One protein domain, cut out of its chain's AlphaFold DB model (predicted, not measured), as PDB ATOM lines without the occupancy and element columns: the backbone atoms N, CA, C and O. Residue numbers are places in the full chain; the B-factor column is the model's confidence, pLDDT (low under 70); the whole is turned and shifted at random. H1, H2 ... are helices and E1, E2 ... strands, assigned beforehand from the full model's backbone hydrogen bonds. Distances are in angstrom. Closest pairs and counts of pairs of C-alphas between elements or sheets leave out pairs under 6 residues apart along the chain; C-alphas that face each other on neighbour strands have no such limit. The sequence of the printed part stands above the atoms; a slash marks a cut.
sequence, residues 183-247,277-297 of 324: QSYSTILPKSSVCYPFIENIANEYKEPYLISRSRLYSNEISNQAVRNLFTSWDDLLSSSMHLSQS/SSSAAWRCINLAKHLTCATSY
ATOM      1  N   GLN A 183      25.484  31.821  48.199       72.44
ATOM      2  CA  GLN A 183      26.432  31.473  49.259       72.44
ATOM      3  C   GLN A 183      26.809  32.695  50.081       72.44
ATOM      4  O   GLN A 183      26.690  33.827  49.616       72.44
ATOM      5  N   SER A 184      27.261  32.462  51.312       78.62
ATOM      6  CA  SER A 184      27.714  33.537  52.192       78.62
ATOM      7  C   SER A 184      28.827  34.343  51.533       78.62
ATOM      8  O   SER A 184      29.779  33.767  50.996       78.62
ATOM      9  N   TYR A 185      28.746  35.672  51.639       78.12
ATOM     10  CA  TYR A 185      29.797  36.565  51.158       78.12
ATOM     11  C   TYR A 185      31.174  36.185  51.716       78.12
ATOM     12  O   TYR A 185      32.157  36.233  50.987       78.12
ATOM     13  N   SER A 186      31.240  35.723  52.967       79.31
ATOM     14  CA  SER A 186      32.485  35.333  53.637       79.31
ATOM     15  C   SER A 186      33.153  34.091  53.040       79.31
ATOM     16  O   SER A 186      34.354  33.898  53.203       79.31
ATOM     17  N   THR A 187      32.394  33.237  52.350       76.12
ATOM     18  CA  THR A 187      32.916  32.050  51.651       76.12
ATOM     19  C   THR A 187      33.449  32.399  50.263       76.12
ATOM     20  O   THR A 187      34.278  31.686  49.706       76.12
ATOM     21  N   ILE A 188      32.945  33.486  49.694       72.19
ATOM     22  CA  ILE A 188      33.117  33.847  48.294       72.19
ATOM     23  C   ILE A 188      34.158  34.950  48.117       72.19
ATOM     24  O   ILE A 188      35.001  34.887  47.222       72.19
ATOM     25  N   LEU A 189      34.033  36.015  48.907       76.62
ATOM     26  CA  LEU A 189      34.889  37.181  48.829       76.62
ATOM     27  C   LEU A 189      36.122  36.900  49.678       76.62
ATOM     28  O   LEU A 189      35.986  36.641  50.877       76.62
ATOM     29  N   PRO A 190      37.332  36.965  49.102       77.56
ATOM     30  CA  PRO A 190      38.524  36.883  49.921       77.56
ATOM     31  C   PRO A 190      38.535  38.073  50.884       77.56
ATOM     32  O   PRO A 190      38.133  39.178  50.518       77.56
ATOM     33  N   LYS A 191      39.063  37.885  52.098       79.88
ATOM     34  CA  LYS A 191      39.236  38.985  53.070       79.88
ATOM     35  C   LYS A 191      40.102  40.136  52.533       79.88
ATOM     36  O   LYS A 191      40.074  41.228  53.082       79.88
ATOM     37  N   SER A 192      40.868  39.895  51.467       80.38
ATOM     38  CA  SER A 192      41.651  40.899  50.740       80.38
ATOM     39  C   SER A 192      40.841  41.734  49.734       80.38
ATOM     40  O   SER A 192      41.378  42.695  49.173       80.38
ATOM     41  N   SER A 193      39.575  41.386  49.471       82.00
ATOM     42  CA  SER A 193      38.679  42.181  48.630       82.00
ATOM     43  C   SER A 193      38.413  43.530  49.289       82.00
ATOM     44  O   SER A 193      38.057  43.603  50.464       82.00
ATOM     45  N   VAL A 194      38.512  44.603  48.501       84.44
ATOM     46  CA  VAL A 194      38.168  45.961  48.950       84.44
ATOM     47  C   VAL A 194      36.700  46.088  49.351       84.44
ATOM     48  O   VAL A 194      36.370  46.971  50.132       84.44
ATOM     49  N   CYS A 195      35.836  45.189  48.865       85.44
ATOM     50  CA  CYS A 195      34.418  45.153  49.196       85.44
ATOM     51  C   CYS A 195      34.075  44.306  50.418       85.44
ATOM     52  O   CYS A 195      32.979  44.462  50.951       85.44
ATOM     53  N   TYR A 196      34.988  43.454  50.894       85.56
ATOM     54  CA  TYR A 196      34.743  42.605  52.060       85.56
ATOM     55  C   TYR A 196      34.228  43.389  53.285       85.56
ATOM     56  O   TYR A 196      33.152  43.040  53.770       85.56
ATOM     57  N   PRO A 197      34.893  44.467  53.759       85.19
ATOM     58  CA  PRO A 197      34.432  45.190  54.949       85.19
ATOM     59  C   PRO A 197      33.082  45.890  54.737       85.19
ATOM     60  O   PRO A 197      32.291  46.003  55.669       85.19
ATOM     61  N   PHE A 198      32.790  46.330  53.511       85.06
ATOM     62  CA  PHE A 198      31.519  46.974  53.174       85.06
ATOM     63  C   PHE A 198      30.357  45.979  53.200       85.06
ATOM     64  O   PHE A 198      29.320  46.254  53.796       85.06
ATOM     65  N   ILE A 199      30.539  44.805  52.592       82.38
ATOM     66  CA  ILE A 199      29.519  43.750  52.588       82.38
ATOM     67  C   ILE A 199      29.339  43.152  53.991       82.38
ATOM     68  O   ILE A 199      28.211  42.872  54.390       82.38
ATOM     69  N   GLU A 200      30.419  43.017  54.769       84.38
ATOM     70  CA  GLU A 200      30.360  42.613  56.179       84.38
ATOM     71  C   GLU A 200      29.560  43.611  57.024       84.38
ATOM     72  O   GLU A 200      28.704  43.196  57.807       84.38
ATOM     73  N   ASN A 201      29.769  44.915  56.826       83.12
ATOM     74  CA  ASN A 201      28.995  45.955  57.503       83.12
ATOM     75  C   ASN A 201      27.495  45.835  57.188       83.12
ATOM     76  O   ASN A 201      26.677  45.768  58.102       83.12
ATOM     77  N   ILE A 202      27.144  45.686  55.906       78.25
ATOM     78  CA  ILE A 202      25.753  45.496  55.472       78.25
ATOM     79  C   ILE A 202      25.154  44.226  56.103       78.25
ATOM     80  O   ILE A 202      24.045  44.255  56.632       78.25
ATOM     81  N   ALA A 203      25.879  43.104  56.097       79.50
ATOM     82  CA  ALA A 203      25.414  41.860  56.717       79.50
ATOM     83  C   ALA A 203      25.118  42.032  58.220       79.50
ATOM     84  O   ALA A 203      24.114  41.524  58.727       79.50
ATOM     85  N   ASN A 204      25.977  42.773  58.923       81.38
ATOM     86  CA  ASN A 204      25.846  43.033  60.355       81.38
ATOM     87  C   ASN A 204      24.696  43.998  60.676       81.38
ATOM     88  O   ASN A 204      23.983  43.780  61.657       81.38
ATOM     89  N   GLU A 205      24.485  45.026  59.851       78.62
ATOM     90  CA  GLU A 205      23.403  46.005  60.008       78.62
ATOM     91  C   GLU A 205      22.024  45.336  59.933       78.62
ATOM     92  O   GLU A 205      21.182  45.523  60.815       78.62
ATOM     93  N   TYR A 206      21.816  44.481  58.929       71.12
ATOM     94  CA  TYR A 206      20.528  43.821  58.703       71.12
ATOM     95  C   TYR A 206      20.321  42.541  59.528       71.12
ATOM     96  O   TYR A 206      19.236  41.966  59.479       71.12
ATOM     97  N   LYS A 207      21.330  42.082  60.290       71.75
ATOM     98  CA  LYS A 207      21.310  40.830  61.084       71.75
ATOM     99  C   LYS A 207      20.880  39.585  60.293       71.75
ATOM    100  O   LYS A 207      20.421  38.601  60.872       71.75
ATOM    101  N   GLU A 208      21.037  39.610  58.976       68.25
ATOM    102  CA  GLU A 208      20.715  38.505  58.080       68.25
ATOM    103  C   GLU A 208      21.966  38.134  57.271       68.25
ATOM    104  O   GLU A 208      22.770  39.008  56.931       68.25
ATOM    105  N   PRO A 209      22.158  36.847  56.925       71.69
ATOM    106  CA  PRO A 209      23.300  36.444  56.119       71.69
ATOM    107  C   PRO A 209      23.239  37.126  54.746       71.69
ATOM    108  O   PRO A 209      22.264  36.985  53.999       71.69
ATOM    109  N   TYR A 210      24.298  37.863  54.406       78.00
ATOM    110  CA  TYR A 210      24.454  38.441  53.077       78.00
ATOM    111  C   TYR A 210      24.898  37.342  52.114       78.00
ATOM    112  O   TYR A 210      26.049  36.896  52.129       78.00
ATOM    113  N   LEU A 211      23.950  36.868  51.308       79.50
ATOM    114  CA  LEU A 211      24.197  35.830  50.320       79.50
ATOM    115  C   LEU A 211      24.425  36.452  48.946       79.50
ATOM    116  O   LEU A 211      23.678  37.339  48.543       79.50
ATOM    117  N   ILE A 212      25.420  35.956  48.218       74.88
ATOM    118  CA  ILE A 212      25.761  36.388  46.860       74.88
ATOM    119  C   ILE A 212      25.590  35.196  45.916       74.88
ATOM    120  O   ILE A 212      25.947  34.064  46.255       74.88
ATOM    121  N   SER A 213      25.045  35.444  44.722       68.81
ATOM    122  CA  SER A 213      24.903  34.412  43.688       68.81
ATOM    123  C   SER A 213      26.265  34.013  43.111       68.81
ATOM    124  O   SER A 213      27.008  34.880  42.649       68.81
ATOM    125  N   ARG A 214      26.556  32.703  43.044       62.06
ATOM    126  CA  ARG A 214      27.748  32.132  42.374       62.06
ATOM    127  C   ARG A 214      27.918  32.562  40.922       62.06
ATOM    128  O   ARG A 214      29.060  32.750  40.507       62.06
ATOM    129  N   SER A 215      26.833  32.759  40.172       55.22
ATOM    130  CA  SER A 215      26.923  33.216  38.777       55.22
ATOM    131  C   SER A 215      27.452  34.650  38.660       55.22
ATOM    132  O   SER A 215      28.084  34.990  37.666       55.22
ATOM    133  N   ARG A 216      27.296  35.474  39.708       57.94
ATOM    134  CA  ARG A 216      27.809  36.856  39.762       57.94
ATOM    135  C   ARG A 216      29.285  36.954  40.160       57.94
ATOM    136  O   ARG A 216      29.812  38.052  40.282       57.94
ATOM    137  N   LEU A 217      29.953  35.824  40.393       56.84
ATOM    138  CA  LEU A 217      31.293  35.777  40.990       56.84
ATOM    139  C   LEU A 217      32.389  35.378  40.012       56.84
ATOM    140  O   LEU A 217      33.566  35.371  40.378       56.84
ATOM    141  N   TYR A 218      32.036  35.117  38.754       51.50
ATOM    142  CA  TYR A 218      33.004  34.790  37.713       51.50
ATOM    143  C   TYR A 218      33.640  36.031  37.079       51.50
ATOM    144  O   TYR A 218      33.764  36.155  35.874       51.50
ATOM    145  N   SER A 219      34.068  36.952  37.929       52.50
ATOM    146  CA  SER A 219      35.171  37.873  37.671       52.50
ATOM    147  C   SER A 219      35.693  38.439  38.992       52.50
ATOM    148  O   SER A 219      36.252  39.520  38.993       52.50
ATOM    149  N   ASN A 220      35.530  37.745  40.134       58.81
ATOM    150  CA  ASN A 220      35.863  38.270  41.470       58.81
ATOM    151  C   ASN A 220      37.258  38.921  41.517       58.81
ATOM    152  O   ASN A 220      37.414  39.972  42.116       58.81
ATOM    153  N   GLU A 221      38.260  38.377  40.821       61.28
ATOM    154  CA  GLU A 221      39.581  39.014  40.711       61.28
ATOM    155  C   GLU A 221      39.586  40.274  39.830       61.28
ATOM    156  O   GLU A 221      40.072  41.308  40.277       61.28
ATOM    157  N   ILE A 222      39.011  40.233  38.622       65.69
ATOM    158  CA  ILE A 222      38.961  41.385  37.698       65.69
ATOM    159  C   ILE A 222      38.041  42.487  38.243       65.69
ATOM    160  O   ILE A 222      38.433  43.647  38.268       65.69
ATOM    161  N   SER A 223      36.856  42.134  38.735       69.00
ATOM    162  CA  SER A 223      35.919  43.026  39.415       69.00
ATOM    163  C   SER A 223      36.512  43.588  40.701       69.00
ATOM    164  O   SER A 223      36.470  44.799  40.887       69.00
ATOM    165  N   ASN A 224      37.151  42.784  41.565       75.12
ATOM    166  CA  ASN A 224      37.852  43.350  42.726       75.12
ATOM    167  C   ASN A 224      38.987  44.274  42.308       75.12
ATOM    168  O   ASN A 224      39.201  45.274  42.984       75.12
ATOM    169  N   GLN A 225      39.716  43.961  41.237       78.69
ATOM    170  CA  GLN A 225      40.791  44.816  40.751       78.69
ATOM    171  C   GLN A 225      40.241  46.120  40.161       78.69
ATOM    172  O   GLN A 225      40.778  47.183  40.455       78.69
ATOM    173  N   ALA A 226      39.151  46.070  39.395       79.75
ATOM    174  CA  ALA A 226      38.482  47.244  38.844       79.75
ATOM    175  C   ALA A 226      37.915  48.136  39.957       79.75
ATOM    176  O   ALA A 226      38.173  49.337  39.972       79.75
ATOM    177  N   VAL A 227      37.226  47.545  40.939       84.31
ATOM    178  CA  VAL A 227      36.711  48.269  42.109       84.31
ATOM    179  C   VAL A 227      37.860  48.822  42.953       84.31
ATOM    180  O   VAL A 227      37.795  49.964  43.397       84.31
ATOM    181  N   ARG A 228      38.952  48.069  43.131       85.88
ATOM    182  CA  ARG A 228      40.155  48.552  43.822       85.88
ATOM    183  C   ARG A 228      40.760  49.754  43.101       85.88
ATOM    184  O   ARG A 228      41.005  50.759  43.753       85.88
ATOM    185  N   ASN A 229      40.942  49.683  41.782       86.25
ATOM    186  CA  ASN A 229      41.470  50.789  40.979       86.25
ATOM    187  C   ASN A 229      40.569  52.034  41.065       86.25
ATOM    188  O   ASN A 229      41.066  53.155  41.184       86.25
ATOM    189  N   LEU A 230      39.246  51.841  41.048       87.88
ATOM    190  CA  LEU A 230      38.275  52.917  41.234       87.88
ATOM    191  C   LEU A 230      38.394  53.548  42.628       87.88
ATOM    192  O   LEU A 230      38.421  54.769  42.749       87.88
ATOM    193  N   PHE A 231      38.519  52.730  43.675       89.75
ATOM    194  CA  PHE A 231      38.657  53.216  45.049       89.75
ATOM    195  C   PHE A 231      39.956  53.995  45.234       89.75
ATOM    196  O   PHE A 231      39.917  55.067  45.831       89.75
ATOM    197  N   THR A 232      41.065  53.509  44.668       87.06
ATOM    198  CA  THR A 232      42.340  54.233  44.645       87.06
ATOM    199  C   THR A 232      42.194  55.579  43.938       87.06
ATOM    200  O   THR A 232      42.602  56.593  44.489       87.06
ATOM    201  N   SER A 233      41.514  55.622  42.788       85.44
ATOM    202  CA  SER A 233      41.277  56.877  42.056       85.44
ATOM    203  C   SER A 233      40.472  57.894  42.877       85.44
ATOM    204  O   SER A 233      40.746  59.093  42.830       85.44
ATOM    205  N   TRP A 234      39.487  57.438  43.655       86.00
ATOM    206  CA  TRP A 234      38.721  58.303  44.559       86.00
ATOM    207  C   TRP A 234      39.530  58.777  45.769       86.00
ATOM    208  O   TRP A 234      39.393  59.932  46.175       86.00
ATOM    209  N   ASP A 235      40.385  57.923  46.332       84.25
ATOM    210  CA  ASP A 235      41.252  58.286  47.458       84.25
ATOM    211  C   ASP A 235      42.344  59.286  47.037       84.25
ATOM    212  O   ASP A 235      42.627  60.240  47.769       84.25
ATOM    213  N   ASP A 236      42.893  59.144  45.829       81.62
ATOM    214  CA  ASP A 236      43.849  60.093  45.245       81.62
ATOM    215  C   ASP A 236      43.192  61.454  44.958       81.62
ATOM    216  O   ASP A 236      43.782  62.513  45.212       81.62
ATOM    217  N   LEU A 237      41.938  61.457  44.491       78.62
ATOM    218  CA  LEU A 237      41.158  62.680  44.285       78.62
ATOM    219  C   LEU A 237      40.917  63.430  45.609       78.62
ATOM    220  O   LEU A 237      41.079  64.648  45.679       78.62
ATOM    221  N   LEU A 238      40.589  62.710  46.688       75.00
ATOM    222  CA  LEU A 238      40.458  63.305  48.023       75.00
ATOM    223  C   LEU A 238      41.786  63.866  48.529       75.00
ATOM    224  O   LEU A 238      41.834  64.996  49.022       75.00
ATOM    225  N   SER A 239      42.864  63.102  48.381       70.50
ATOM    226  CA  SER A 239      44.193  63.473  48.877       70.50
ATOM    227  C   SER A 239      44.735  64.710  48.156       70.50
ATOM    228  O   SER A 239      45.228  65.642  48.793       70.50
ATOM    229  N   SER A 240      44.568  64.779  46.834       60.94
ATOM    230  CA  SER A 240      44.944  65.949  46.032       60.94
ATOM    231  C   SER A 240      44.126  67.196  46.395       60.94
ATOM    232  O   SER A 240      44.701  68.277  46.540       60.94
ATOM    233  N   SER A 241      42.817  67.054  46.648       58.38
ATOM    234  CA  SER A 241      41.971  68.166  47.113       58.38
ATOM    235  C   SER A 241      42.389  68.700  48.494       58.38
ATOM    236  O   SER A 241      42.402  69.913  48.718       58.38
ATOM    237  N   MET A 242      42.823  67.817  49.404       55.59
ATOM    238  CA  MET A 242      43.337  68.204  50.720       55.59
ATOM    239  C   MET A 242      44.674  68.951  50.623       55.59
ATOM    240  O   MET A 242      44.844  69.979  51.285       55.59
ATOM    241  N   HIS A 243      45.600  68.503  49.773       52.84
ATOM    242  CA  HIS A 243      46.893  69.174  49.590       52.84
ATOM    243  C   HIS A 243      46.766  70.594  49.014       52.84
ATOM    244  O   HIS A 243      47.458  71.498  49.486       52.84
ATOM    245  N   LEU A 244      45.835  70.826  48.081       48.91
ATOM    246  CA  LEU A 244      45.528  72.166  47.554       48.91
ATOM    247  C   LEU A 244      44.969  73.123  48.626       48.91
ATOM    248  O   LEU A 244      45.217  74.329  48.582       48.91
ATOM    249  N   SER A 245      44.243  72.604  49.621       46.56
ATOM    250  CA  SER A 245      43.733  73.419  50.735       46.56
ATOM    251  C   SER A 245      44.817  73.807  51.749       46.56
ATOM    252  O   SER A 245      44.784  74.908  52.297       46.56
ATOM    253  N   GLN A 246      45.821  72.948  51.964       44.62
ATOM    254  CA  GLN A 246      46.955  73.264  52.837       44.62
ATOM    255  C   GLN A 246      47.900  74.286  52.200       44.62
ATOM    256  O   GLN A 246      48.352  75.190  52.900       44.62
ATOM    257  N   SER A 247      48.148  74.220  50.886       39.62
ATOM    258  CA  SER A 247      48.998  75.211  50.208       39.62
ATOM    259  C   SER A 247      48.417  76.629  50.246       39.62
ATOM    260  O   SER A 247      49.176  77.593  50.316       39.62
ATOM    261  N   SER A 277      33.533  70.449  54.695       47.84
ATOM    262  CA  SER A 277      33.633  70.002  53.294       47.84
ATOM    263  C   SER A 277      34.486  68.739  53.127       47.84
ATOM    264  O   SER A 277      34.084  67.821  52.415       47.84
ATOM    265  N   SER A 278      35.602  68.629  53.862       55.12
ATOM    266  CA  SER A 278      36.431  67.418  53.858       55.12
ATOM    267  C   SER A 278      35.682  66.225  54.448       55.12
ATOM    268  O   SER A 278      35.797  65.117  53.934       55.12
ATOM    269  N   SER A 279      34.861  66.461  55.479       62.94
ATOM    270  CA  SER A 279      34.034  65.430  56.110       62.94
ATOM    271  C   SER A 279      32.866  64.992  55.221       62.94
ATOM    272  O   SER A 279      32.542  63.807  55.181       62.94
ATOM    273  N   ALA A 280      32.260  65.920  54.471       67.56
ATOM    274  CA  ALA A 280      31.163  65.645  53.550       67.56
ATOM    275  C   ALA A 280      31.654  64.895  52.303       67.56
ATOM    276  O   ALA A 280      31.089  63.858  51.963       67.56
ATOM    277  N   ALA A 281      32.759  65.336  51.693       70.31
ATOM    278  CA  ALA A 281      33.390  64.650  50.566       70.31
ATOM    279  C   ALA A 281      33.834  63.227  50.943       70.31
ATOM    280  O   ALA A 281      33.549  62.274  50.214       70.31
ATOM    281  N   TRP A 282      34.440  63.055  52.127       75.31
ATOM    282  CA  TRP A 282      34.765  61.730  52.662       75.31
ATOM    283  C   TRP A 282      33.526  60.854  52.860       75.31
ATOM    284  O   TRP A 282      33.546  59.680  52.496       75.31
ATOM    285  N   ARG A 283      32.434  61.403  53.409       77.44
ATOM    286  CA  ARG A 283      31.167  60.672  53.585       77.44
ATOM    287  C   ARG A 283      30.556  60.261  52.244       77.44
ATOM    288  O   ARG A 283      30.126  59.118  52.118       77.44
ATOM    289  N   CYS A 284      30.571  61.142  51.245       79.25
ATOM    290  CA  CYS A 284      30.057  60.868  49.903       79.25
ATOM    291  C   CYS A 284      30.870  59.790  49.182       79.25
ATOM    292  O   CYS A 284      30.293  58.858  48.627       79.25
ATOM    293  N   ILE A 285      32.202  59.849  49.245       82.25
ATOM    294  CA  ILE A 285      33.049  58.805  48.656       82.25
ATOM    295  C   ILE A 285      32.887  57.486  49.403       82.25
ATOM    296  O   ILE A 285      32.777  56.440  48.771       82.25
ATOM    297  N   ASN A 286      32.788  57.509  50.732       81.19
ATOM    298  CA  ASN A 286      32.535  56.293  51.495       81.19
ATOM    299  C   ASN A 286      31.173  55.667  51.137       81.19
ATOM    300  O   ASN A 286      31.070  54.449  50.996       81.19
ATOM    301  N   LEU A 287      30.140  56.483  50.915       82.19
ATOM    302  CA  LEU A 287      28.839  56.020  50.431       82.19
ATOM    303  C   LEU A 287      28.920  55.461  49.002       82.19
ATOM    304  O   LEU A 287      28.376  54.393  48.729       82.19
ATOM    305  N   ALA A 288      29.634  56.134  48.100       83.75
ATOM    306  CA  ALA A 288      29.854  55.653  46.737       83.75
ATOM    307  C   ALA A 288      30.585  54.300  46.730       83.75
ATOM    308  O   ALA A 288      30.217  53.403  45.970       83.75
ATOM    309  N   LYS A 289      31.564  54.109  47.627       85.50
ATOM    310  CA  LYS A 289      32.242  52.823  47.855       85.50
ATOM    311  C   LYS A 289      31.262  51.741  48.326       85.50
ATOM    312  O   LYS A 289      31.245  50.659  47.738       85.50
ATOM    313  N   HIS A 290      30.389  52.043  49.293       82.75
ATOM    314  CA  HIS A 290      29.331  51.119  49.737       82.75
ATOM    315  C   HIS A 290      28.405  50.710  48.579       82.75
ATOM    316  O   HIS A 290      28.202  49.518  48.349       82.75
ATOM    317  N   LEU A 291      27.887  51.680  47.818       81.62
ATOM    318  CA  LEU A 291      26.990  51.433  46.684       81.62
ATOM    319  C   LEU A 291      27.674  50.627  45.577       81.62
ATOM    320  O   LEU A 291      27.087  49.694  45.033       81.62
ATOM    321  N   THR A 292      28.934  50.933  45.275       83.94
ATOM    322  CA  THR A 292      29.726  50.189  44.286       83.94
ATOM    323  C   THR A 292      29.894  48.733  44.703       83.94
ATOM    324  O   THR A 292      29.714  47.832  43.888       83.94
ATOM    325  N   CYS A 293      30.177  48.468  45.979       81.94
ATOM    326  CA  CYS A 293      30.289  47.099  46.472       81.94
ATOM    327  C   CYS A 293      28.947  46.365  46.481       81.94
ATOM    328  O   CYS A 293      28.890  45.219  46.043       81.94
ATOM    329  N   ALA A 294      27.864  47.021  46.902       76.62
ATOM    330  CA  ALA A 294      26.524  46.437  46.889       76.62
ATOM    331  C   ALA A 294      26.018  46.144  45.465       76.62
ATOM    332  O   ALA A 294      25.294  45.177  45.257       76.62
ATOM    333  N   THR A 295      26.406  46.947  44.474       75.81
ATOM    334  CA  THR A 295      26.041  46.731  43.061       75.81
ATOM    335  C   THR A 295      26.932  45.702  42.370       75.81
ATOM    336  O   THR A 295      26.436  44.932  41.549       75.81
ATOM    337  N   SER A 296      28.218  45.645  42.730       75.00
ATOM    338  CA  SER A 296      29.162  44.631  42.235       75.00
ATOM    339  C   SER A 296      28.857  43.244  42.805       75.00
ATOM    340  O   SER A 296      28.981  42.238  42.110       75.00
ATOM    341  N   TYR A 297      28.399  43.191  44.058       75.81
ATOM    342  CA  TYR A 297      28.059  41.962  44.773       75.81
ATOM    343  C   TYR A 297      26.638  42.014  45.330       75.81
ATOM    344  O   TYR A 297      26.460  42.001  46.541       75.81
TER     345      TYR A 297
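Overview. This is residues 183 to 247 and 277 to 297 of the 324 residues of an uncharacterized protein of Schistosoma mattheei (UniProt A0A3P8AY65). Two long helices, H4 and H5, run side by side in opposite directions, and H2 meets residues 289 to 294 of H5 near its own first residues, with Phe 198 closest, and runs off to one side at about a right angle to H5. At that same end of the pair, the short pieces H1, E1 and H3 form a small head, while H4 runs along the longest axis away from it. The printed part has 86 residues, with five named helices and one named strand in the order H1, H2, E1, H3, H4, H5, and its class is mostly helix. The whole is elongated, with spans of 49 by 28 by 18 A, and only just loose, close to compact, with a radius of gyration of the C-alphas of 14.8 A.

Arrangement. H1, residues 185 to 188, touches H2, residues 196 to 206; their closest C-alphas, those of Tyr 185 and Ile 199, are 7.3 A apart. E1, residues 211 to 213, pairs with no named strand, but residues 183 to 184 pair antiparallel with residues 211 to 212 of E1. The closest C-alphas of H1 and E1, those of Tyr 185 and Leu 211, are 5.7 A apart. H3, residues 214 to 217, is close to H1 but not clearly touching, with the C-alphas of Ile 188 and Leu 217 closest at 7.8 A. H3 and H4, residues 220 to 247, meet only through their link. H4 touches H5, residues 277 to 296, at a shallow tilt of 6 degrees, opposite ways; the C-alphas of Phe 231 and Lys 289 are closest at 7.0 A. H5 touches H2 with residues 289 to 294 alone, about perpendicular at 88 degrees, and the C-alphas of Phe 198 and His 290 are closest at 5.8 A. Among the pairs that stay apart are H2 and H4, and H3 and H5 only just, at 8.3 A. In H2, H4 and H5 every O i to N i+4 pair is within hydrogen-bond range; H1 and H3 are too short for such a pair.

Along the chain. H1 begins at C-alpha 185, at (29.797, 36.565, 51.158). H2 measures 15.7 A from first to last C-alpha and E1 6.8 A. H4, the longest helix with 28 residues, measures 40.2 A and ends at C-alpha 247, at (48.998, 75.211, 50.208). H5 measures 28.0 A and ends at C-alpha 296, at (29.162, 44.631, 42.235).

Size, cuts and confidence. The two C-alphas farthest apart, those of Gln 183 and Ser 247, are 49.2 A apart. Residues 248 to 276 are cut out, and C-alphas 247 and 277 are 16.5 A apart across the cut. Of the links that are printed whole, none is long. The mean pLDDT of the printed part is 73.6; residue 208, residues 213 to 223, residues 240 to 247 and residues 277 to 280 are under 70.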